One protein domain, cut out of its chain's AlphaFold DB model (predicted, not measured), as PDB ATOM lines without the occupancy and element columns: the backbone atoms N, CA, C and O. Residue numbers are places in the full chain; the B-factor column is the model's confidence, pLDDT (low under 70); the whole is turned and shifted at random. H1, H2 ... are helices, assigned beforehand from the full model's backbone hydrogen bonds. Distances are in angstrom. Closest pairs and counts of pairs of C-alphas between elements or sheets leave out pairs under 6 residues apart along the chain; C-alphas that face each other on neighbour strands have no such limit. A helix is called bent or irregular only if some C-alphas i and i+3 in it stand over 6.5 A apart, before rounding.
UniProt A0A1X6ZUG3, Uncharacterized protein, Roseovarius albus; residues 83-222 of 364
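What this domain is: This is residues 83 to 222 of the 364 residues of an uncharacterized protein of Roseovarius albus (UniProt A0A1X6ZUG3). One long helix, H5, makes a spine along the longest axis; H4 and H6 fold back on it from its two ends. H3 packs on the middle of H5 and joins H1 and H2 in an up-and-down bundle of three helices, each running against the one before it. The printed part has 140 residues with six named helices, H1 to H6, and no named strand: all helix. It is elongated, spanning 59 by 30 by 23 A, and only just compact, close to loose, with a radius of gyration of the C-alphas of 17.2 A.

Where its parts are: H1, residues 89 to 101, begins at C-alpha 89 (25.683, 13.287, -93.202) and is 18.1 A long. H2, residues 113 to 130, measures 26.0 A. H3, residues 134 to 146, measures 17.9 A and is irregular: C-alphas 141 and 144 are 7.3 A apart. H4, residues 149 to 160, measures 16.4 A, and H5, residues 164 to 197, 48.1 A. H6, residues 202 to 219, measures 26.0 A and ends at C-alpha 219 (7.584, 14.385, -105.992).

How they stand to each other: H1 and H2 form a hairpin at 10 degrees, a shallow tilt, closest at the C-alphas of Tyr 101 and Gly 114, 5.0 A. H3 and H5 touch, opposite ways at a shallow tilt of 22 degrees; their closest C-alphas, Pro 134 and Ala 182, are 4.2 A apart. H4 and H5 form a hairpin, closest at the C-alphas of Thr 154 and Pro 164, 5.0 A. H5 and H6 form another, closest at the C-alphas of Cys 197 and Cys 205, 4.8 A. H1 and H5 are apart. Every O i to N i+4 pair is within hydrogen-bond range in H1, H2, H4 and H6, against 7 of 9 in H3 and 29 of 30 in H5.

The domain as a whole: The C-alphas farthest apart, Gly 161 and Glu 200, are 60.2 A apart. The printed part has no cut; the H1 to H2 link, 11 residues, is long. Residues 83 to 85 have pLDDT under 70.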
ATOM      1  N   ASP A  83      23.736  24.271 -91.906       60.97
ATOM      2  CA  ASP A  83      22.704  24.885 -92.753       60.97
ATOM      3  C   ASP A  83      22.881  24.558 -94.262       60.97
ATOM      4  O   ASP A  83      21.937  24.640 -95.043       60.97
ATOM      5  N   PHE A  84      24.065  24.084 -94.686       67.50
ATOM      6  CA  PHE A  84      24.425  23.955 -96.108       67.50
ATOM      7  C   PHE A  84      25.142  22.657 -96.525       67.50
ATOM      8  O   PHE A  84      25.600  22.574 -97.666       67.50
ATOM      9  N   SER A  85      25.277  21.640 -95.662       67.56
ATOM     10  CA  SER A  85      25.942  20.398 -96.091       67.56
ATOM     11  C   SER A  85      25.017  19.587 -97.007       67.56
ATOM     12  O   SER A  85      23.974  19.093 -96.583       67.56
ATOM     13  N   MET A  86      25.408  19.448 -98.273       70.25
ATOM     14  CA  MET A  86      24.723  18.604 -99.264       70.25
ATOM     15  C   MET A  86      25.163  17.135 -99.203       70.25
ATOM     16  O   MET A  86      24.698  16.284 -99.958       70.25
ATOM     17  N   THR A  87      26.051  16.828 -98.269       78.19
ATOM     18  CA  THR A  87      26.344  15.475 -97.832       78.19
ATOM     19  C   THR A  87      25.143  14.953 -97.037       78.19
ATOM     20  O   THR A  87      24.613  15.643 -96.166       78.19
ATOM     21  N   ASP A  88      24.693  13.723 -97.315       85.62
ATOM     22  CA  ASP A  88      23.688  13.019 -96.494       85.62
ATOM     23  C   ASP A  88      24.291  12.595 -95.136       85.62
ATOM     24  O   ASP A  88      24.238  11.438 -94.725       85.62
ATOM     25  N   SER A  89      24.943  13.528 -94.439       89.88
ATOM     26  CA  SER A  89      25.683  13.287 -93.202       89.88
ATOM     27  C   SER A  89      24.759  12.825 -92.083       89.88
ATOM     28  O   SER A  89      25.133  11.957 -91.301       89.88
ATOM     29  N   CYS A  90      23.515  13.308 -92.056       90.81
ATOM     30  CA  CYS A  90      22.490  12.800 -91.149       90.81
ATOM     31  C   CYS A  90      22.137  11.330 -91.421       90.81
ATOM     32  O   CYS A  90      22.091  10.529 -90.484       90.81
ATOM     33  N   GLY A  91      21.896  10.960 -92.686       89.88
ATOM     34  CA  GLY A  91      21.626   9.576 -93.073       89.88
ATOM     35  C   GLY A  91      22.810   8.662 -92.763       89.88
ATOM     36  O   GLY A  91      22.634   7.620 -92.131       89.88
ATOM     37  N   LYS A  92      24.031   9.100 -93.090       90.50
ATOM     38  CA  LYS A  92      25.271   8.373 -92.779       90.50
ATOM     39  C   LYS A  92      25.484   8.209 -91.268       90.50
ATOM     40  O   LYS A  92      25.798   7.108 -90.820       90.50
ATOM     41  N   ALA A  93      25.252   9.253 -90.465       92.25
ATOM     42  CA  ALA A  93      25.310   9.171 -89.002       92.25
ATOM     43  C   ALA A  93      24.326   8.123 -88.465       92.25
ATOM     44  O   ALA A  93      24.706   7.269 -87.664       92.25
ATOM     45  N   ARG A  94      23.074   8.147 -88.946       93.75
ATOM     46  CA  ARG A  94      22.041   7.173 -88.563       93.75
ATOM     47  C   ARG A  94      22.507   5.754 -88.862       93.75
ATOM     48  O   ARG A  94      22.427   4.897 -87.984       93.75
ATOM     49  N   ASP A  95      22.988   5.510 -90.075       91.19
ATOM     50  CA  ASP A  95      23.378   4.173 -90.520       91.19
ATOM     51  C   ASP A  95      24.560   3.632 -89.708       91.19
ATOM     52  O   ASP A  95      24.545   2.465 -89.318       91.19
ATOM     53  N   LEU A  96      25.522   4.490 -89.353       90.62
ATOM     54  CA  LEU A  96      26.639   4.134 -88.473       90.62
ATOM     55  C   LEU A  96      26.175   3.791 -87.050       90.62
ATOM     56  O   LEU A  96      26.611   2.780 -86.497       90.62
ATOM     57  N   ILE A  97      25.266   4.579 -86.464       92.25
ATOM     58  CA  ILE A  97      24.716   4.299 -85.124       92.25
ATOM     59  C   ILE A  97      23.932   2.978 -85.143       92.25
ATOM     60  O   ILE A  97      24.122   2.132 -84.267       92.25
ATOM     61  N   VAL A  98      23.099   2.752 -86.166       91.44
ATOM     62  CA  VAL A  98      22.333   1.504 -86.325       91.44
ATOM     63  C   VAL A  98      23.254   0.305 -86.557       91.44
ATOM     64  O   VAL A  98      23.009  -0.760 -85.995       91.44
ATOM     65  N   GLN A  99      24.321   0.450 -87.343       88.69
ATOM     66  CA  GLN A  99      25.308  -0.611 -87.544       88.69
ATOM     67  C   GLN A  99      26.024  -0.968 -86.233       88.69
ATOM     68  O   GLN A  99      26.285  -2.145 -85.982       88.69
ATOM     69  N   ARG A 100      26.330   0.034 -85.398       89.31
ATOM     70  CA  ARG A 100      27.074  -0.137 -84.143       89.31
ATOM     71  C   ARG A 100      26.227  -0.710 -83.008       89.31
ATOM     72  O   ARG A 100      26.695  -1.586 -82.287       89.31
ATOM     73  N   TYR A 101      25.001  -0.223 -82.834       91.69
ATOM     74  CA  TYR A 101      24.173  -0.545 -81.665       91.69
ATOM     75  C   TYR A 101      22.879  -1.292 -81.993       91.69
ATOM     76  O   TYR A 101      22.162  -1.713 -81.083       91.69
ATOM     77  N   GLY A 102      22.572  -1.471 -83.275       90.19
ATOM     78  CA  GLY A 102      21.290  -1.986 -83.733       90.19
ATOM     79  C   GLY A 102      20.190  -0.921 -83.748       90.19
ATOM     80  O   GLY A 102      20.398   0.260 -83.476       90.19
ATOM     81  N   ARG A 103      18.982  -1.365 -84.100       90.06
ATOM     82  CA  ARG A 103      17.767  -0.538 -84.073       90.06
ATOM     83  C   ARG A 103      17.191  -0.467 -82.660       90.06
ATOM     84  O   ARG A 103      17.470  -1.319 -81.819       90.06
ATOM     85  N   ILE A 104      16.316   0.504 -82.426       87.56
ATOM     86  CA  ILE A 104      15.538   0.598 -81.190       87.56
ATOM     87  C   ILE A 104      14.552  -0.567 -81.154       87.56
ATOM     88  O   ILE A 104      13.702  -0.719 -82.035       87.56
ATOM     89  N   LEU A 105      14.680  -1.406 -80.127       86.88
ATOM     90  CA  LEU A 105      13.804  -2.549 -79.913       86.88
ATOM     91  C   LEU A 105      12.737  -2.209 -78.867       86.88
ATOM     92  O   LEU A 105      13.063  -1.640 -77.820       86.88
ATOM     93  N   PRO A 106      11.476  -2.635 -79.068       84.75
ATOM     94  CA  PRO A 106      10.432  -2.435 -78.068       84.75
ATOM     95  C   PRO A 106      10.744  -3.071 -76.704       84.75
ATOM     96  O   PRO A 106      10.262  -2.591 -75.684       84.75
ATOM     97  N   SER A 107      11.557  -4.134 -76.672       83.75
ATOM     98  CA  SER A 107      11.935  -4.854 -75.448       83.75
ATOM     99  C   SER A 107      12.974  -4.127 -74.591       83.75
ATOM    100  O   SER A 107      12.953  -4.270 -73.372       83.75
ATOM    101  N   THR A 108      13.886  -3.373 -75.208       83.19
ATOM    102  CA  THR A 108      14.955  -2.646 -74.503       83.19
ATOM    103  C   THR A 108      14.585  -1.193 -74.222       83.19
ATOM    104  O   THR A 108      15.202  -0.556 -73.372       83.19
ATOM    105  N   GLY A 109      13.584  -0.664 -74.931       84.94
ATOM    106  CA  GLY A 109      13.136   0.718 -74.809       84.94
ATOM    107  C   GLY A 109      14.206   1.741 -75.203       84.94
ATOM    108  O   GLY A 109      15.113   1.441 -75.979       84.94
ATOM    109  N   LEU A 110      14.088   2.957 -74.659       88.50
ATOM    110  CA  LEU A 110      14.948   4.104 -74.994       88.50
ATOM    111  C   LEU A 110      16.178   4.256 -74.087       88.50
ATOM    112  O   LEU A 110      16.892   5.244 -74.192       88.50
ATOM    113  N   VAL A 111      16.431   3.324 -73.165       88.12
ATOM    114  CA  VAL A 111      17.491   3.479 -72.146       88.12
ATOM    115  C   VAL A 111      18.870   3.000 -72.606       88.12
ATOM    116  O   VAL A 111      19.845   3.152 -71.875       88.12
ATOM    117  N   THR A 112      18.974   2.403 -73.794       90.88
ATOM    118  CA  THR A 112      20.258   1.943 -74.336       90.88
ATOM    119  C   THR A 112      21.065   3.115 -74.891       90.88
ATOM    120  O   THR A 112      20.497   4.098 -75.367       90.88
ATOM    121  N   THR A 113      22.397   2.998 -74.889       90.31
ATOM    122  CA  THR A 113      23.288   4.001 -75.499       90.31
ATOM    123  C   THR A 113      22.916   4.276 -76.955       90.31
ATOM    124  O   THR A 113      22.746   5.430 -77.327       90.31
ATOM    125  N   GLY A 114      22.682   3.226 -77.752       89.75
ATOM    126  CA  GLY A 114      22.265   3.375 -79.149       89.75
ATOM    127  C   GLY A 114      20.943   4.124 -79.312       89.75
ATOM    128  O   GLY A 114      20.835   4.978 -80.184       89.75
ATOM    129  N   ALA A 115      19.950   3.873 -78.451       90.62
ATOM    130  CA  ALA A 115      18.694   4.619 -78.497       90.62
ATOM    131  C   ALA A 115      18.893   6.102 -78.151       90.62
ATOM    132  O   ALA A 115      18.299   6.954 -78.802       90.62
ATOM    133  N   GLN A 116      19.743   6.418 -77.170       92.94
ATOM    134  CA  GLN A 116      20.058   7.804 -76.805       92.94
ATOM    135  C   GLN A 116      20.814   8.539 -77.921       92.94
ATOM    136  O   GLN A 116      20.470   9.674 -78.234       92.94
ATOM    137  N   GLU A 117      21.788   7.892 -78.567       92.12
ATOM    138  CA  GLU A 117      22.493   8.467 -79.721       92.12
ATOM    139  C   GLU A 117      21.555   8.700 -80.911       92.12
ATOM    140  O   GLU A 117      21.601   9.753 -81.545       92.12
ATOM    141  N   LEU A 118      20.655   7.750 -81.182       93.38
ATOM    142  CA  LEU A 118      19.613   7.909 -82.191       93.38
ATOM    143  C   LEU A 118      18.701   9.099 -81.849       93.38
ATOM    144  O   LEU A 118      18.486   9.961 -82.695       93.38
ATOM    145  N   LEU A 119      18.205   9.212 -80.617       91.88
ATOM    146  CA  LEU A 119      17.373  10.352 -80.218       91.88
ATOM    147  C   LEU A 119      18.111  11.693 -80.356       91.88
ATOM    148  O   LEU A 119      17.536  12.636 -80.889       91.88
ATOM    149  N   ALA A 120      19.387  11.763 -79.974       92.00
ATOM    150  CA  ALA A 120      20.197  12.964 -80.174       92.00
ATOM    151  C   ALA A 120      20.352  13.317 -81.666       92.00
ATOM    152  O   ALA A 120      20.231  14.483 -82.043       92.00
ATOM    153  N   LEU A 121      20.564  12.320 -82.535       94.12
ATOM    154  CA  LEU A 121      20.591  12.532 -83.984       94.12
ATOM    155  C   LEU A 121      19.231  13.005 -84.515       94.12
ATOM    156  O   LEU A 121      19.187  13.880 -85.377       94.12
ATOM    157  N   ARG A 122      18.120  12.476 -83.992       94.62
ATOM    158  CA  ARG A 122      16.777  12.945 -84.349       94.62
ATOM    159  C   ARG A 122      16.626  14.436 -84.057       94.62
ATOM    160  O   ARG A 122      16.189  15.171 -84.941       94.62
ATOM    161  N   ASP A 123      17.029  14.880 -82.870       93.94
ATOM    162  CA  ASP A 123      16.958  16.290 -82.477       93.94
ATOM    163  C   ASP A 123      17.833  17.170 -83.390       93.94
ATOM    164  O   ASP A 123      17.396  18.234 -83.829       93.94
ATOM    165  N   LEU A 124      19.026  16.697 -83.776       93.12
ATOM    166  CA  LEU A 124      19.882  17.388 -84.752       93.12
ATOM    167  C   LEU A 124      19.224  17.511 -86.133       93.12
ATOM    168  O   LEU A 124      19.246  18.591 -86.722       93.12
ATOM    169  N   THR A 125      18.601  16.441 -86.641       94.00
ATOM    170  CA  THR A 125      17.889  16.488 -87.933       94.00
ATOM    171  C   THR A 125      16.698  17.446 -87.903       94.00
ATOM    172  O   THR A 125      16.379  18.074 -88.911       94.00
ATOM    173  N   GLU A 126      16.049  17.589 -86.746       94.69
ATOM    174  CA  GLU A 126      14.946  18.528 -86.554       94.69
ATOM    175  C   GLU A 126      15.440  19.979 -86.584       94.69
ATOM    176  O   GLU A 126      14.900  20.780 -87.344       94.69
ATOM    177  N   ILE A 127      16.533  20.282 -85.871       92.75
ATOM    178  CA  ILE A 127      17.193  21.598 -85.908       92.75
ATOM    179  C   ILE A 127      17.618  21.957 -87.337       92.75
ATOM    180  O   ILE A 127      17.304  23.050 -87.809       92.75
ATOM    181  N   GLY A 128      18.289  21.042 -88.044       91.75
ATOM    182  CA  GLY A 128      18.705  21.271 -89.430       91.75
ATOM    183  C   GLY A 128      17.511  21.480 -90.365       91.75
ATOM    184  O   GLY A 128      17.534  22.356 -91.228       91.75
ATOM    185  N   CYS A 129      16.419  20.736 -90.166       93.81
ATOM    186  CA  CYS A 129      15.206  20.923 -90.954       93.81
ATOM    187  C   CYS A 129      14.538  22.282 -90.700       93.81
ATOM    188  O   CYS A 129      14.064  22.925 -91.637       93.81
ATOM    189  N   ASP A 130      14.518  22.752 -89.453       93.69
ATOM    190  CA  ASP A 130      13.987  24.074 -89.112       93.69
ATOM    191  C   ASP A 130      14.870  25.217 -89.643       93.69
ATOM    192  O   ASP A 130      14.369  26.309 -89.914       93.69
ATOM    193  N   GLN A 131      16.152  24.948 -89.903       92.12
ATOM    194  CA  GLN A 131      17.057  25.821 -90.665       92.12
ATOM    195  C   GLN A 131      16.867  25.707 -92.186       92.12
ATOM    196  O   GLN A 131      17.585  26.322 -92.959       92.12
ATOM    197  N   SER A 132      15.838  24.992 -92.646       92.62
ATOM    198  CA  SER A 132      15.560  24.742 -94.062       92.62
ATOM    199  C   SER A 132      16.594  23.864 -94.771       92.62
ATOM    200  O   SER A 132      16.624  23.890 -95.993       92.62
ATOM    201  N   ASN A 133      17.400  23.043 -94.088       91.75
ATOM    202  CA  ASN A 133      18.235  22.050 -94.773       91.75
ATOM    203  C   ASN A 133      17.346  20.898 -95.313       91.75
ATOM    204  O   ASN A 133      16.725  20.172 -94.525       91.75
ATOM    205  N   PRO A 134      17.272  20.685 -96.645       93.38
ATOM    206  CA  PRO A 134      16.366  19.695 -97.225       93.38
ATOM    207  C   PRO A 134      16.739  18.250 -96.865       93.38
ATOM    208  O   PRO A 134      15.843  17.432 -96.643       93.38
ATOM    209  N   LEU A 135      18.033  17.928 -96.761       91.75
ATOM    210  CA  LEU A 135      18.498  16.586 -96.394       91.75
ATOM    211  C   LEU A 135      18.227  16.288 -94.918       91.75
ATOM    212  O   LEU A 135      17.773  15.192 -94.597       91.75
ATOM    213  N   ALA A 136      18.395  17.275 -94.033       93.06
ATOM    214  CA  ALA A 136      18.018  17.142 -92.627       93.06
ATOM    215  C   ALA A 136      16.506  16.893 -92.469       93.06
ATOM    216  O   ALA A 136      16.105  16.014 -91.708       93.06
ATOM    217  N   CYS A 137      15.659  17.576 -93.252       94.56
ATOM    218  CA  CYS A 137      14.219  17.305 -93.274       94.56
ATOM    219  C   CYS A 137      13.884  15.880 -93.741       94.56
ATOM    220  O   CYS A 137      13.032  15.225 -93.141       94.56
ATOM    221  N   ILE A 138      14.558  15.372 -94.779       93.00
ATOM    222  CA  ILE A 138      14.368  13.990 -95.254       93.00
ATOM    223  C   ILE A 138      14.826  12.984 -94.200       93.00
ATOM    224  O   ILE A 138      14.111  12.017 -93.922       93.00
ATOM    225  N   ALA A 139      15.992  13.216 -93.592       92.38
ATOM    226  CA  ALA A 139      16.507  12.386 -92.514       92.38
ATOM    227  C   ALA A 139      15.527  12.363 -91.335       92.38
ATOM    228  O   ALA A 139      15.173  11.284 -90.863       92.38
ATOM    229  N   ARG A 140      14.997  13.525 -90.931       94.50
ATOM    230  CA  ARG A 140      14.000  13.643 -89.860       94.50
ATOM    231  C   ARG A 140      12.690  12.933 -90.190       94.50
ATOM    232  O   ARG A 140      12.126  12.294 -89.297       94.50
ATOM    233  N   ALA A 141      12.218  13.025 -91.436       93.50
ATOM    234  CA  ALA A 141      11.019  12.328 -91.899       93.50
ATOM    235  C   ALA A 141      11.192  10.811 -91.758       93.50
ATOM    236  O   ALA A 141      10.367  10.135 -91.154       93.50
ATOM    237  N   ARG A 142      12.306  10.274 -92.262       90.12
ATOM    238  CA  ARG A 142      12.587   8.829 -92.283       90.12
ATOM    239  C   ARG A 142      13.010   8.252 -90.936       90.12
ATOM    240  O   ARG A 142      12.898   7.042 -90.728       90.12
ATOM    241  N   PHE A 143      13.475   9.110 -90.031       91.06
ATOM    242  CA  PHE A 143      14.115   8.727 -88.781       91.06
ATOM    243  C   PHE A 143      13.328   7.666 -88.012       91.06
ATOM    244  O   PHE A 143      13.867   6.612 -87.671       91.06
ATOM    245  N   ASP A 144      12.046   7.927 -87.745       84.06
ATOM    246  CA  ASP A 144      11.284   7.080 -86.830       84.06
ATOM    247  C   ASP A 144      10.962   5.693 -87.428       84.06
ATOM    248  O   ASP A 144      10.819   4.716 -86.685       84.06
ATOM    249  N   TYR A 145      10.890   5.579 -88.759       82.62
ATOM    250  CA  TYR A 145      10.718   4.294 -89.439       82.62
ATOM    251  C   TYR A 145      12.010   3.476 -89.428       82.62
ATOM    252  O   TYR A 145      12.020   2.318 -88.999       82.62
ATOM    253  N   ASP A 146      13.119   4.086 -89.844       78.88
ATOM    254  CA  ASP A 146      14.387   3.377 -90.038       78.88
ATOM    255  C   ASP A 146      14.987   2.883 -88.717       78.88
ATOM    256  O   ASP A 146      15.576   1.800 -88.648       78.88
ATOM    257  N   THR A 147      14.783   3.646 -87.646       84.06
ATOM    258  CA  THR A 147      15.360   3.368 -86.325       84.06
ATOM    259  C   THR A 147      14.513   2.444 -85.460       84.06
ATOM    260  O   THR A 147      14.978   2.016 -84.406       84.06
ATOM    261  N   GLY A 148      13.294   2.095 -85.886       86.00
ATOM    262  CA  GLY A 148      12.358   1.293 -85.090       86.00
ATOM    263  C   GLY A 148      11.546   2.094 -84.064       86.00
ATOM    264  O   GLY A 148      10.795   1.502 -83.289       86.00
ATOM    265  N   MET A 149      11.624   3.430 -84.069       88.38
ATOM    266  CA  MET A 149      10.827   4.276 -83.170       88.38
ATOM    267  C   MET A 149       9.322   4.131 -83.383       88.38
ATOM    268  O   MET A 149       8.583   4.141 -82.401       88.38
ATOM    269  N   LEU A 150       8.842   3.955 -84.617       90.50
ATOM    270  CA  LEU A 150       7.417   3.704 -84.863       90.50
ATOM    271  C   LEU A 150       6.953   2.406 -84.180       90.50
ATOM    272  O   LEU A 150       5.917   2.378 -83.513       90.50
ATOM    273  N   LEU A 151       7.749   1.337 -84.288       89.56
ATOM    274  CA  LEU A 151       7.486   0.064 -83.607       89.56
ATOM    275  C   LEU A 151       7.500   0.231 -82.084       89.56
ATOM    276  O   LEU A 151       6.647  -0.316 -81.391       89.56
ATOM    277  N   TYR A 152       8.437   1.022 -81.561       90.81
ATOM    278  CA  TYR A 152       8.481   1.354 -80.142       90.81
ATOM    279  C   TYR A 152       7.227   2.127 -79.690       90.81
ATOM    280  O   TYR A 152       6.544   1.683 -78.769       90.81
ATOM    281  N   ARG A 153       6.864   3.233 -80.360       91.12
ATOM    282  CA  ARG A 153       5.694   4.066 -80.010       91.12
ATOM    283  C   ARG A 153       4.388   3.270 -80.075       91.12
ATOM    284  O   ARG A 153       3.564   3.364 -79.169       91.12
ATOM    285  N   THR A 154       4.213   2.450 -81.111       92.00
ATOM    286  CA  THR A 154       3.020   1.599 -81.260       92.00
ATOM    287  C   THR A 154       2.942   0.515 -80.185       92.00
ATOM    288  O   THR A 154       1.849   0.216 -79.704       92.00
ATOM    289  N   GLN A 155       4.074  -0.050 -79.753       92.31
ATOM    290  CA  GLN A 155       4.101  -0.997 -78.638       92.31
ATOM    291  C   GLN A 155       3.746  -0.327 -77.303       92.31
ATOM    292  O   GLN A 155       2.987  -0.908 -76.529       92.31
ATOM    293  N   ILE A 156       4.257   0.881 -77.041       91.94
ATOM    294  CA  ILE A 156       3.910   1.649 -75.836       91.94
ATOM    295  C   ILE A 156       2.411   1.960 -75.809       91.94
ATOM    296  O   ILE A 156       1.779   1.703 -74.790       91.94
ATOM    297  N   ALA A 157       1.828   2.392 -76.932       93.62
ATOM    298  CA  ALA A 157       0.386   2.632 -77.032       93.62
ATOM    299  C   ALA A 157      -0.447   1.392 -76.663       93.62
ATOM    300  O   ALA A 157      -1.380   1.470 -75.869       93.62
ATOM    301  N   ARG A 158      -0.049   0.201 -77.138       92.75
ATOM    302  CA  ARG A 158      -0.711  -1.057 -76.739       92.75
ATOM    303  C   ARG A 158      -0.644  -1.314 -75.236       92.75
ATOM    304  O   ARG A 158      -1.578  -1.879 -74.679       92.75
ATOM    305  N   GLN A 159       0.466  -0.957 -74.593       93.31
ATOM    306  CA  GLN A 159       0.670  -1.170 -73.159       93.31
ATOM    307  C   GLN A 159      -0.099  -0.157 -72.301       93.31
ATOM    308  O   GLN A 159      -0.547  -0.519 -71.216       93.31
ATOM    309  N   SER A 160      -0.273   1.079 -72.779       94.69
ATOM    310  CA  SER A 160      -1.063   2.122 -72.108       94.69
ATOM    311  C   SER A 160      -2.568   2.019 -72.371       94.69
ATOM    312  O   SER A 160      -3.348   2.642 -71.652       94.69
ATOM    313  N   GLY A 161      -2.989   1.213 -73.351       96.69
ATOM    314  CA  GLY A 161      -4.386   1.101 -73.778       96.69
ATOM    315  C   GLY A 161      -4.801   2.142 -74.823       96.69
ATOM    316  O   GLY A 161      -5.989   2.246 -75.127       96.69
ATOM    317  N   ASP A 162      -3.841   2.884 -75.379       96.50
ATOM    318  CA  ASP A 162      -4.054   3.796 -76.502       96.50
ATOM    319  C   ASP A 162      -4.185   3.020 -77.824       96.50
ATOM    320  O   ASP A 162      -3.673   1.907 -77.971       96.50
ATOM    321  N   ASP A 163      -4.849   3.618 -78.817       96.19
ATOM    322  CA  ASP A 163      -5.015   3.016 -80.143       96.19
ATOM    323  C   ASP A 163      -3.720   3.128 -80.980       96.19
ATOM    324  O   ASP A 163      -3.323   4.234 -81.367       96.19
ATOM    325  N   PRO A 164      -3.055   2.008 -81.337       94.38
ATOM    326  CA  PRO A 164      -1.853   2.037 -82.172       94.38
ATOM    327  C   PRO A 164      -2.102   2.589 -83.584       94.38
ATOM    328  O   PRO A 164      -1.157   3.052 -84.233       94.38
ATOM    329  N   ALA A 165      -3.346   2.535 -84.074       94.62
ATOM    330  CA  ALA A 165      -3.713   3.116 -85.359       94.62
ATOM    331  C   ALA A 165      -3.593   4.646 -85.332       94.62
ATOM    332  O   ALA A 165      -3.072   5.229 -86.282       94.62
ATOM    333  N   GLU A 166      -3.969   5.292 -84.223       95.69
ATOM    334  CA  GLU A 166      -3.820   6.743 -84.084       95.69
ATOM    335  C   GLU A 166      -2.340   7.142 -84.007       95.69
ATOM    336  O   GLU A 166      -1.939   8.111 -84.646       95.69
ATOM    337  N   VAL A 167      -1.488   6.350 -83.340       93.12
ATOM    338  CA  VAL A 167      -0.026   6.573 -83.350       93.12
ATOM    339  C   VAL A 167       0.547   6.509 -84.766       93.12
ATOM    340  O   VAL A 167       1.371   7.342 -85.140       93.12
ATOM    341  N   THR A 168       0.110   5.528 -85.559       92.88
ATOM    342  CA  THR A 168       0.578   5.355 -86.943       92.88
ATOM    343  C   THR A 168       0.145   6.531 -87.811       92.88
ATOM    344  O   THR A 168       0.958   7.096 -88.533       92.88
ATOM    345  N   LYS A 169      -1.110   6.961 -87.677       94.94
ATOM    346  CA  LYS A 169      -1.660   8.111 -88.396       94.94
ATOM    347  C   LYS A 169      -0.953   9.423 -88.040       94.94
ATOM    348  O   LYS A 169      -0.670  10.220 -88.932       94.94
ATOM    349  N   VAL A 170      -0.646   9.651 -86.759       93.44
ATOM    350  CA  VAL A 170       0.152  10.813 -86.323       93.44
ATOM    351  C   VAL A 170       1.537  10.769 -86.962       93.44
ATOM    352  O   VAL A 170       1.981  11.767 -87.521       93.44
ATOM    353  N   TYR A 171       2.188   9.604 -86.954       92.81
ATOM    354  CA  TYR A 171       3.485   9.432 -87.599       92.81
ATOM    355  C   TYR A 171       3.435   9.703 -89.112       92.81
ATOM    356  O   TYR A 171       4.287  10.419 -89.631       92.81
ATOM    357  N   GLU A 172       2.441   9.182 -89.832       92.44
ATOM    358  CA  GLU A 172       2.281   9.432 -91.271       92.44
ATOM    359  C   GLU A 172       2.081  10.924 -91.576       92.44
ATOM    360  O   GLU A 172       2.636  11.440 -92.550       92.44
ATOM    361  N   ALA A 173       1.342  11.635 -90.718       94.88
ATOM    362  CA  ALA A 173       1.177  13.080 -90.823       94.88
ATOM    363  C   ALA A 173       2.494  13.836 -90.563       94.88
ATOM    364  O   ALA A 173       2.823  14.749 -91.322       94.88
ATOM    365  N   GLU A 174       3.269  13.445 -89.544       94.19
ATOM    366  CA  GLU A 174       4.608  13.996 -89.274       94.19
ATOM    367  C   GLU A 174       5.555  13.752 -90.460       94.19
ATOM    368  O   GLU A 174       6.190  14.686 -90.951       94.19
ATOM    369  N   TYR A 175       5.606  12.517 -90.963       94.06
ATOM    370  CA  TYR A 175       6.408  12.121 -92.121       94.06
ATOM    371  C   TYR A 175       6.097  12.999 -93.338       94.06
ATOM    372  O   TYR A 175       6.996  13.613 -93.916       94.06
ATOM    373  N   ALA A 176       4.814  13.118 -93.696       94.12
ATOM    374  CA  ALA A 176       4.377  13.946 -94.815       94.12
ATOM    375  C   ALA A 176       4.706  15.435 -94.603       94.12
ATOM    376  O   ALA A 176       5.126  16.110 -95.545       94.12
ATOM    377  N   ALA A 177       4.568  15.948 -93.375       96.12
ATOM    378  CA  ALA A 177       4.905  17.329 -93.046       96.12
ATOM    379  C   ALA A 177       6.403  17.622 -93.241       96.12
ATOM    380  O   ALA A 177       6.753  18.636 -93.849       96.12
ATOM    381  N   TYR A 178       7.294  16.730 -92.790       96.19
ATOM    382  CA  TYR A 178       8.739  16.895 -92.983       96.19
ATOM    383  C   TYR A 178       9.167  16.740 -94.446       96.19
ATOM    384  O   TYR A 178      10.018  17.504 -94.899       96.19
ATOM    385  N   LEU A 179       8.551  15.840 -95.223       95.25
ATOM    386  CA  LEU A 179       8.787  15.798 -96.674       95.25
ATOM    387  C   LEU A 179       8.310  17.079 -97.373       95.25
ATOM    388  O   LEU A 179       8.973  17.567 -98.289       95.25
ATOM    389  N   GLY A 180       7.201  17.665 -96.915       96.06
ATOM    390  CA  GLY A 180       6.746  18.980 -97.364       96.06
ATOM    391  C   GLY A 180       7.787  20.071 -97.093       96.06
ATOM    392  O   GLY A 180       8.154  20.801 -98.014       96.06
ATOM    393  N   LYS A 181       8.325  20.129 -95.864       96.12
ATOM    394  CA  LYS A 181       9.430  21.039 -95.506       96.12
ATOM    395  C   LYS A 181      10.660  20.810 -96.392       96.12
ATOM    396  O   LYS A 181      11.198  21.777 -96.926       96.12
ATOM    397  N   ALA A 182      11.058  19.553 -96.608       95.00
ATOM    398  CA  ALA A 182      12.186  19.197 -97.470       95.00
ATOM    399  C   ALA A 182      12.002  19.707 -98.903       95.00
ATOM    400  O   ALA A 182      12.924  20.279 -99.482       95.00
ATOM    401  N   LYS A 183      10.797  19.551 -99.466       96.12
ATOM    402  CA  LYS A 183      10.469  20.047-100.806       96.12
ATOM    403  C   LYS A 183      10.586  21.567-100.881       96.12
ATOM    404  O   LYS A 183      11.246  22.076-101.783       96.12
ATOM    405  N   THR A 184       9.989  22.291 -99.935       96.19
ATOM    406  CA  THR A 184      10.073  23.760 -99.888       96.19
ATOM    407  C   THR A 184      11.518  24.240 -99.754       96.19
ATOM    408  O   THR A 184      11.940  25.128-100.495       96.19
ATOM    409  N   ALA A 185      12.292  23.617 -98.864       94.12
ATOM    410  CA  ALA A 185      13.716  23.874 -98.702       94.12
ATOM    411  C   ALA A 185      14.486  23.664-100.015       94.12
ATOM    412  O   ALA A 185      15.147  24.582-100.500       94.12
ATOM    413  N   ALA A 186      14.350  22.492-100.641       94.38
ATOM    414  CA  ALA A 186      15.046  22.156-101.880       94.38
ATOM    415  C   ALA A 186      14.682  23.107-103.039       94.38
ATOM    416  O   ALA A 186      15.563  23.496-103.803       94.38
ATOM    417  N   GLN A 187      13.424  23.553-103.142       95.50
ATOM    418  CA  GLN A 187      12.997  24.560-104.130       95.50
ATOM    419  C   GLN A 187      13.675  25.919-103.909       95.50
ATOM    420  O   GLN A 187      14.149  26.548-104.862       95.50
ATOM    421  N   LEU A 188      13.751  26.374-102.655       93.50
ATOM    422  CA  LEU A 188      14.430  27.621-102.298       93.50
ATOM    423  C   LEU A 188      15.930  27.546-102.621       93.50
ATOM    424  O   LEU A 188      16.497  28.484-103.183       93.50
ATOM    425  N   TYR A 189      16.567  26.419-102.298       91.94
ATOM    426  CA  TYR A 189      17.971  26.157-102.609       91.94
ATOM    427  C   TYR A 189      18.243  26.146-104.106       91.94
ATOM    428  O   TYR A 189      19.106  26.880-104.579       91.94
ATOM    429  N   GLN A 190      17.471  25.368-104.859       93.88
ATOM    430  CA  GLN A 190      17.576  25.305-106.309       93.88
ATOM    431  C   GLN A 190      17.446  26.695-106.949       93.88
ATOM    432  O   GLN A 190      18.196  27.011-107.867       93.88
ATOM    433  N   THR A 191      16.524  27.530-106.458       93.25
ATOM    434  CA  THR A 191      16.329  28.896-106.969       93.25
ATOM    435  C   THR A 191      17.583  29.750-106.776       93.25
ATOM    436  O   THR A 191      18.031  30.363-107.739       93.25
ATOM    437  N   ARG A 192      18.197  29.727-105.584       91.31
ATOM    438  CA  ARG A 192      19.466  30.434-105.320       91.31
ATOM    439  C   ARG A 192      20.599  29.915-106.210       91.31
ATOM    440  O   ARG A 192      21.249  30.683-106.906       91.31
ATOM    441  N   LEU A 193      20.763  28.594-106.275       92.25
ATOM    442  CA  LEU A 193      21.815  27.956-107.072       92.25
ATOM    443  C   LEU A 193      21.642  28.172-108.584       92.25
ATOM    444  O   LEU A 193      22.620  28.125-109.323       92.25
ATOM    445  N   ASN A 194      20.416  28.399-109.073       91.75
ATOM    446  CA  ASN A 194      20.184  28.771-110.470       91.75
ATOM    447  C   ASN A 194      20.818  30.129-110.799       91.75
ATOM    448  O   ASN A 194      21.356  30.277-111.893       91.75
ATOM    449  N   GLU A 195      20.748  31.099-109.886       88.00
ATOM    450  CA  GLU A 195      21.352  32.422-110.072       88.00
ATOM    451  C   GLU A 195      22.878  32.316-110.086       88.00
ATOM    452  O   GLU A 195      23.521  32.823-111.006       88.00
ATOM    453  N   ASP A 196      23.442  31.566-109.138       87.81
ATOM    454  CA  ASP A 196      24.890  31.423-108.983       87.81
ATOM    455  C   ASP A 196      25.527  30.548-110.077       87.81
ATOM    456  O   ASP A 196      26.598  30.872-110.586       87.81
ATOM    457  N   CYS A 197      24.861  29.474-110.517       90.94
ATOM    458  CA  CYS A 197      25.363  28.613-111.597       90.94
ATOM    459  C   CYS A 197      25.466  29.356-112.942       90.94
ATOM    460  O   CYS A 197      26.303  29.008-113.775       90.94
ATOM    461  N   ASN A 198      24.679  30.417-113.160       82.81
ATOM    462  CA  ASN A 198      24.829  31.257-114.354       82.81
ATOM    463  C   ASN A 198      26.170  32.017-114.382       82.81
ATOM    464  O   ASN A 198      26.556  32.502-115.442       82.81
ATOM    465  N   ASN A 199      26.892  32.082-113.256       82.19
ATOM    466  CA  ASN A 199      28.253  32.619-113.170       82.19
ATOM    467  C   ASN A 199      29.341  31.556-113.447       82.19
ATOM    468  O   ASN A 199      30.508  31.785-113.139       82.19
ATOM    469  N   GLU A 200      28.967  30.406-114.021       79.38
ATOM    470  CA  GLU A 200      29.855  29.337-114.512       79.38
ATOM    471  C   GLU A 200      30.685  28.598-113.440       79.38
ATOM    472  O   GLU A 200      31.620  27.861-113.761       79.38
ATOM    473  N   GLU A 201      30.326  28.703-112.156       87.12
ATOM    474  CA  GLU A 201      30.958  27.887-111.117       87.12
ATOM    475  C   GLU A 201      30.439  26.436-111.179       87.12
ATOM    476  O   GLU A 201      29.286  26.136-110.859       87.12
ATOM    477  N   THR A 202      31.301  25.511-111.607       88.88
ATOM    478  CA  THR A 202      30.912  24.117-111.888       88.88
ATOM    479  C   THR A 202      30.362  23.391-110.653       88.88
ATOM    480  O   THR A 202      29.358  22.689-110.764       88.88
ATOM    481  N   SER A 203      30.953  23.596-109.470       88.94
ATOM    482  CA  SER A 203      30.465  23.075-108.176       88.94
ATOM    483  C   SER A 203      29.024  23.502-107.893       88.94
ATOM    484  O   SER A 203      28.174  22.674-107.578       88.94
ATOM    485  N   THR A 204      28.712  24.779-108.081       91.31
ATOM    486  CA  THR A 204      27.370  25.332-107.875       91.31
ATOM    487  C   THR A 204      26.349  24.722-108.837       91.31
ATOM    488  O   THR A 204      25.230  24.382-108.441       91.31
ATOM    489  N   CYS A 205      26.734  24.504-110.097       93.00
ATOM    490  CA  CYS A 205      25.882  23.833-111.078       93.00
ATOM    491  C   CYS A 205      25.606  22.362-110.736       93.00
ATOM    492  O   CYS A 205      24.486  21.895-110.952       93.00
ATOM    493  N   VAL A 206      26.594  21.649-110.182       92.12
ATOM    494  CA  VAL A 206      26.420  20.283-109.659       92.12
ATOM    495  C   VAL A 206      25.384  20.289-108.539       92.12
ATOM    496  O   VAL A 206      24.388  19.576-108.637       92.12
ATOM    497  N   LEU A 207      25.542  21.156-107.534       91.12
ATOM    498  CA  LEU A 207      24.613  21.245-106.398       91.12
ATOM    499  C   LEU A 207      23.185  21.589-106.844       91.12
ATOM    500  O   LEU A 207      22.210  21.018-106.354       91.12
ATOM    501  N   ARG A 208      23.037  22.492-107.820       93.56
ATOM    502  CA  ARG A 208      21.739  22.838-108.420       93.56
ATOM    503  C   ARG A 208      21.050  21.610-109.011       93.56
ATOM    504  O   ARG A 208      19.841  21.432-108.850       93.56
ATOM    505  N   ASP A 209      21.801  20.798-109.745       92.44
ATOM    506  CA  ASP A 209      21.265  19.619-110.416       92.44
ATOM    507  C   ASP A 209      21.020  18.462-109.432       92.44
ATOM    508  O   ASP A 209      20.046  17.728-109.585       92.44
ATOM    509  N   GLU A 210      21.775  18.374-108.333       90.69
ATOM    510  CA  GLU A 210      21.427  17.514-107.193       90.69
ATOM    511  C   GLU A 210      20.112  17.933-106.526       90.69
ATOM    512  O   GLU A 210      19.296  17.078-106.188       90.69
ATOM    513  N   MET A 211      19.842  19.236-106.400       92.38
ATOM    514  CA  MET A 211      18.548  19.715-105.899       92.38
ATOM    515  C   MET A 211      17.396  19.426-106.860       92.38
ATOM    516  O   MET A 211      16.306  19.079-106.406       92.38
ATOM    517  N   LYS A 212      17.618  19.495-108.180       92.25
ATOM    518  CA  LYS A 212      16.632  19.018-109.170       92.25
ATOM    519  C   LYS A 212      16.310  17.543-108.959       92.25
ATOM    520  O   LYS A 212      15.133  17.189-108.923       92.25
ATOM    521  N   GLN A 213      17.344  16.721-108.794       89.56
ATOM    522  CA  GLN A 213      17.184  15.293-108.549       89.56
ATOM    523  C   GLN A 213      16.381  15.033-107.273       89.56
ATOM    524  O   GLN A 213      15.412  14.278-107.289       89.56
ATOM    525  N   LEU A 214      16.731  15.723-106.185       91.00
ATOM    526  CA  LEU A 214      16.044  15.582-104.906       91.00
ATOM    527  C   LEU A 214      14.560  15.950-104.995       91.00
ATOM    528  O   LEU A 214      13.714  15.271-104.419       91.00
ATOM    529  N   LEU A 215      14.230  17.020-105.722       93.44
ATOM    530  CA  LEU A 215      12.845  17.437-105.929       93.44
ATOM    531  C   LEU A 215      12.041  16.390-106.700       93.44
ATOM    532  O   LEU A 215      10.911  16.103-106.308       93.44
ATOM    533  N   LEU A 216      12.626  15.790-107.738       90.81
ATOM    534  CA  LEU A 216      11.995  14.704-108.484       90.81
ATOM    535  C   LEU A 216      11.748  13.473-107.592       90.81
ATOM    536  O   LEU A 216      10.657  12.895-107.609       90.81
ATOM    537  N   ASP A 217      12.733  13.103-106.772       89.56
ATOM    538  CA  ASP A 217      12.632  11.981-105.831       89.56
ATOM    539  C   ASP A 217      11.540  12.234-104.767       89.56
ATOM    540  O   ASP A 217      10.766  11.336-104.422       89.56
ATOM    541  N   LEU A 218      11.422  13.477-104.279       91.44
ATOM    542  CA  LEU A 218      10.367  13.905-103.351       91.44
ATOM    543  C   LEU A 218       8.975  13.900-104.002       91.44
ATOM    544  O   LEU A 218       8.000  13.513-103.362       91.44
ATOM    545  N   GLU A 219       8.859  14.320-105.263       91.81
ATOM    546  CA  GLU A 219       7.584  14.385-105.992       91.81
ATOM    547  C   GLU A 219       7.020  13.015-106.339       91.81
ATOM    548  O   GLU A 219       5.813  12.789-106.244       91.81
ATOM    549  N   THR A 220       7.896  12.089-106.706       88.56
ATOM    550  CA  THR A 220       7.520  10.707-107.017       88.56
ATOM    551  C   THR A 220       7.329   9.857-105.759       88.56
ATOM    552  O   THR A 220       6.919   8.699-105.863       88.56
ATOM    553  N   ASN A 221       7.646  10.404-104.575       84.25
ATOM    554  CA  ASN A 221       7.831   9.656-103.327       84.25
ATOM    555  C   ASN A 221       8.768   8.442-103.513       84.25
ATOM    556  O   ASN A 221       8.727   7.472-102.753       84.25
ATOM    557  N   ASN A 222       9.615   8.486-104.544       81.25
ATOM    558  CA  ASN A 222      10.629   7.496-104.820       81.25
ATOM    559  C   ASN A 222      11.961   8.083-104.390       81.25
ATOM    560  O   ASN A 222      12.812   8.451-105.186       81.25
TER     561      ASN A 222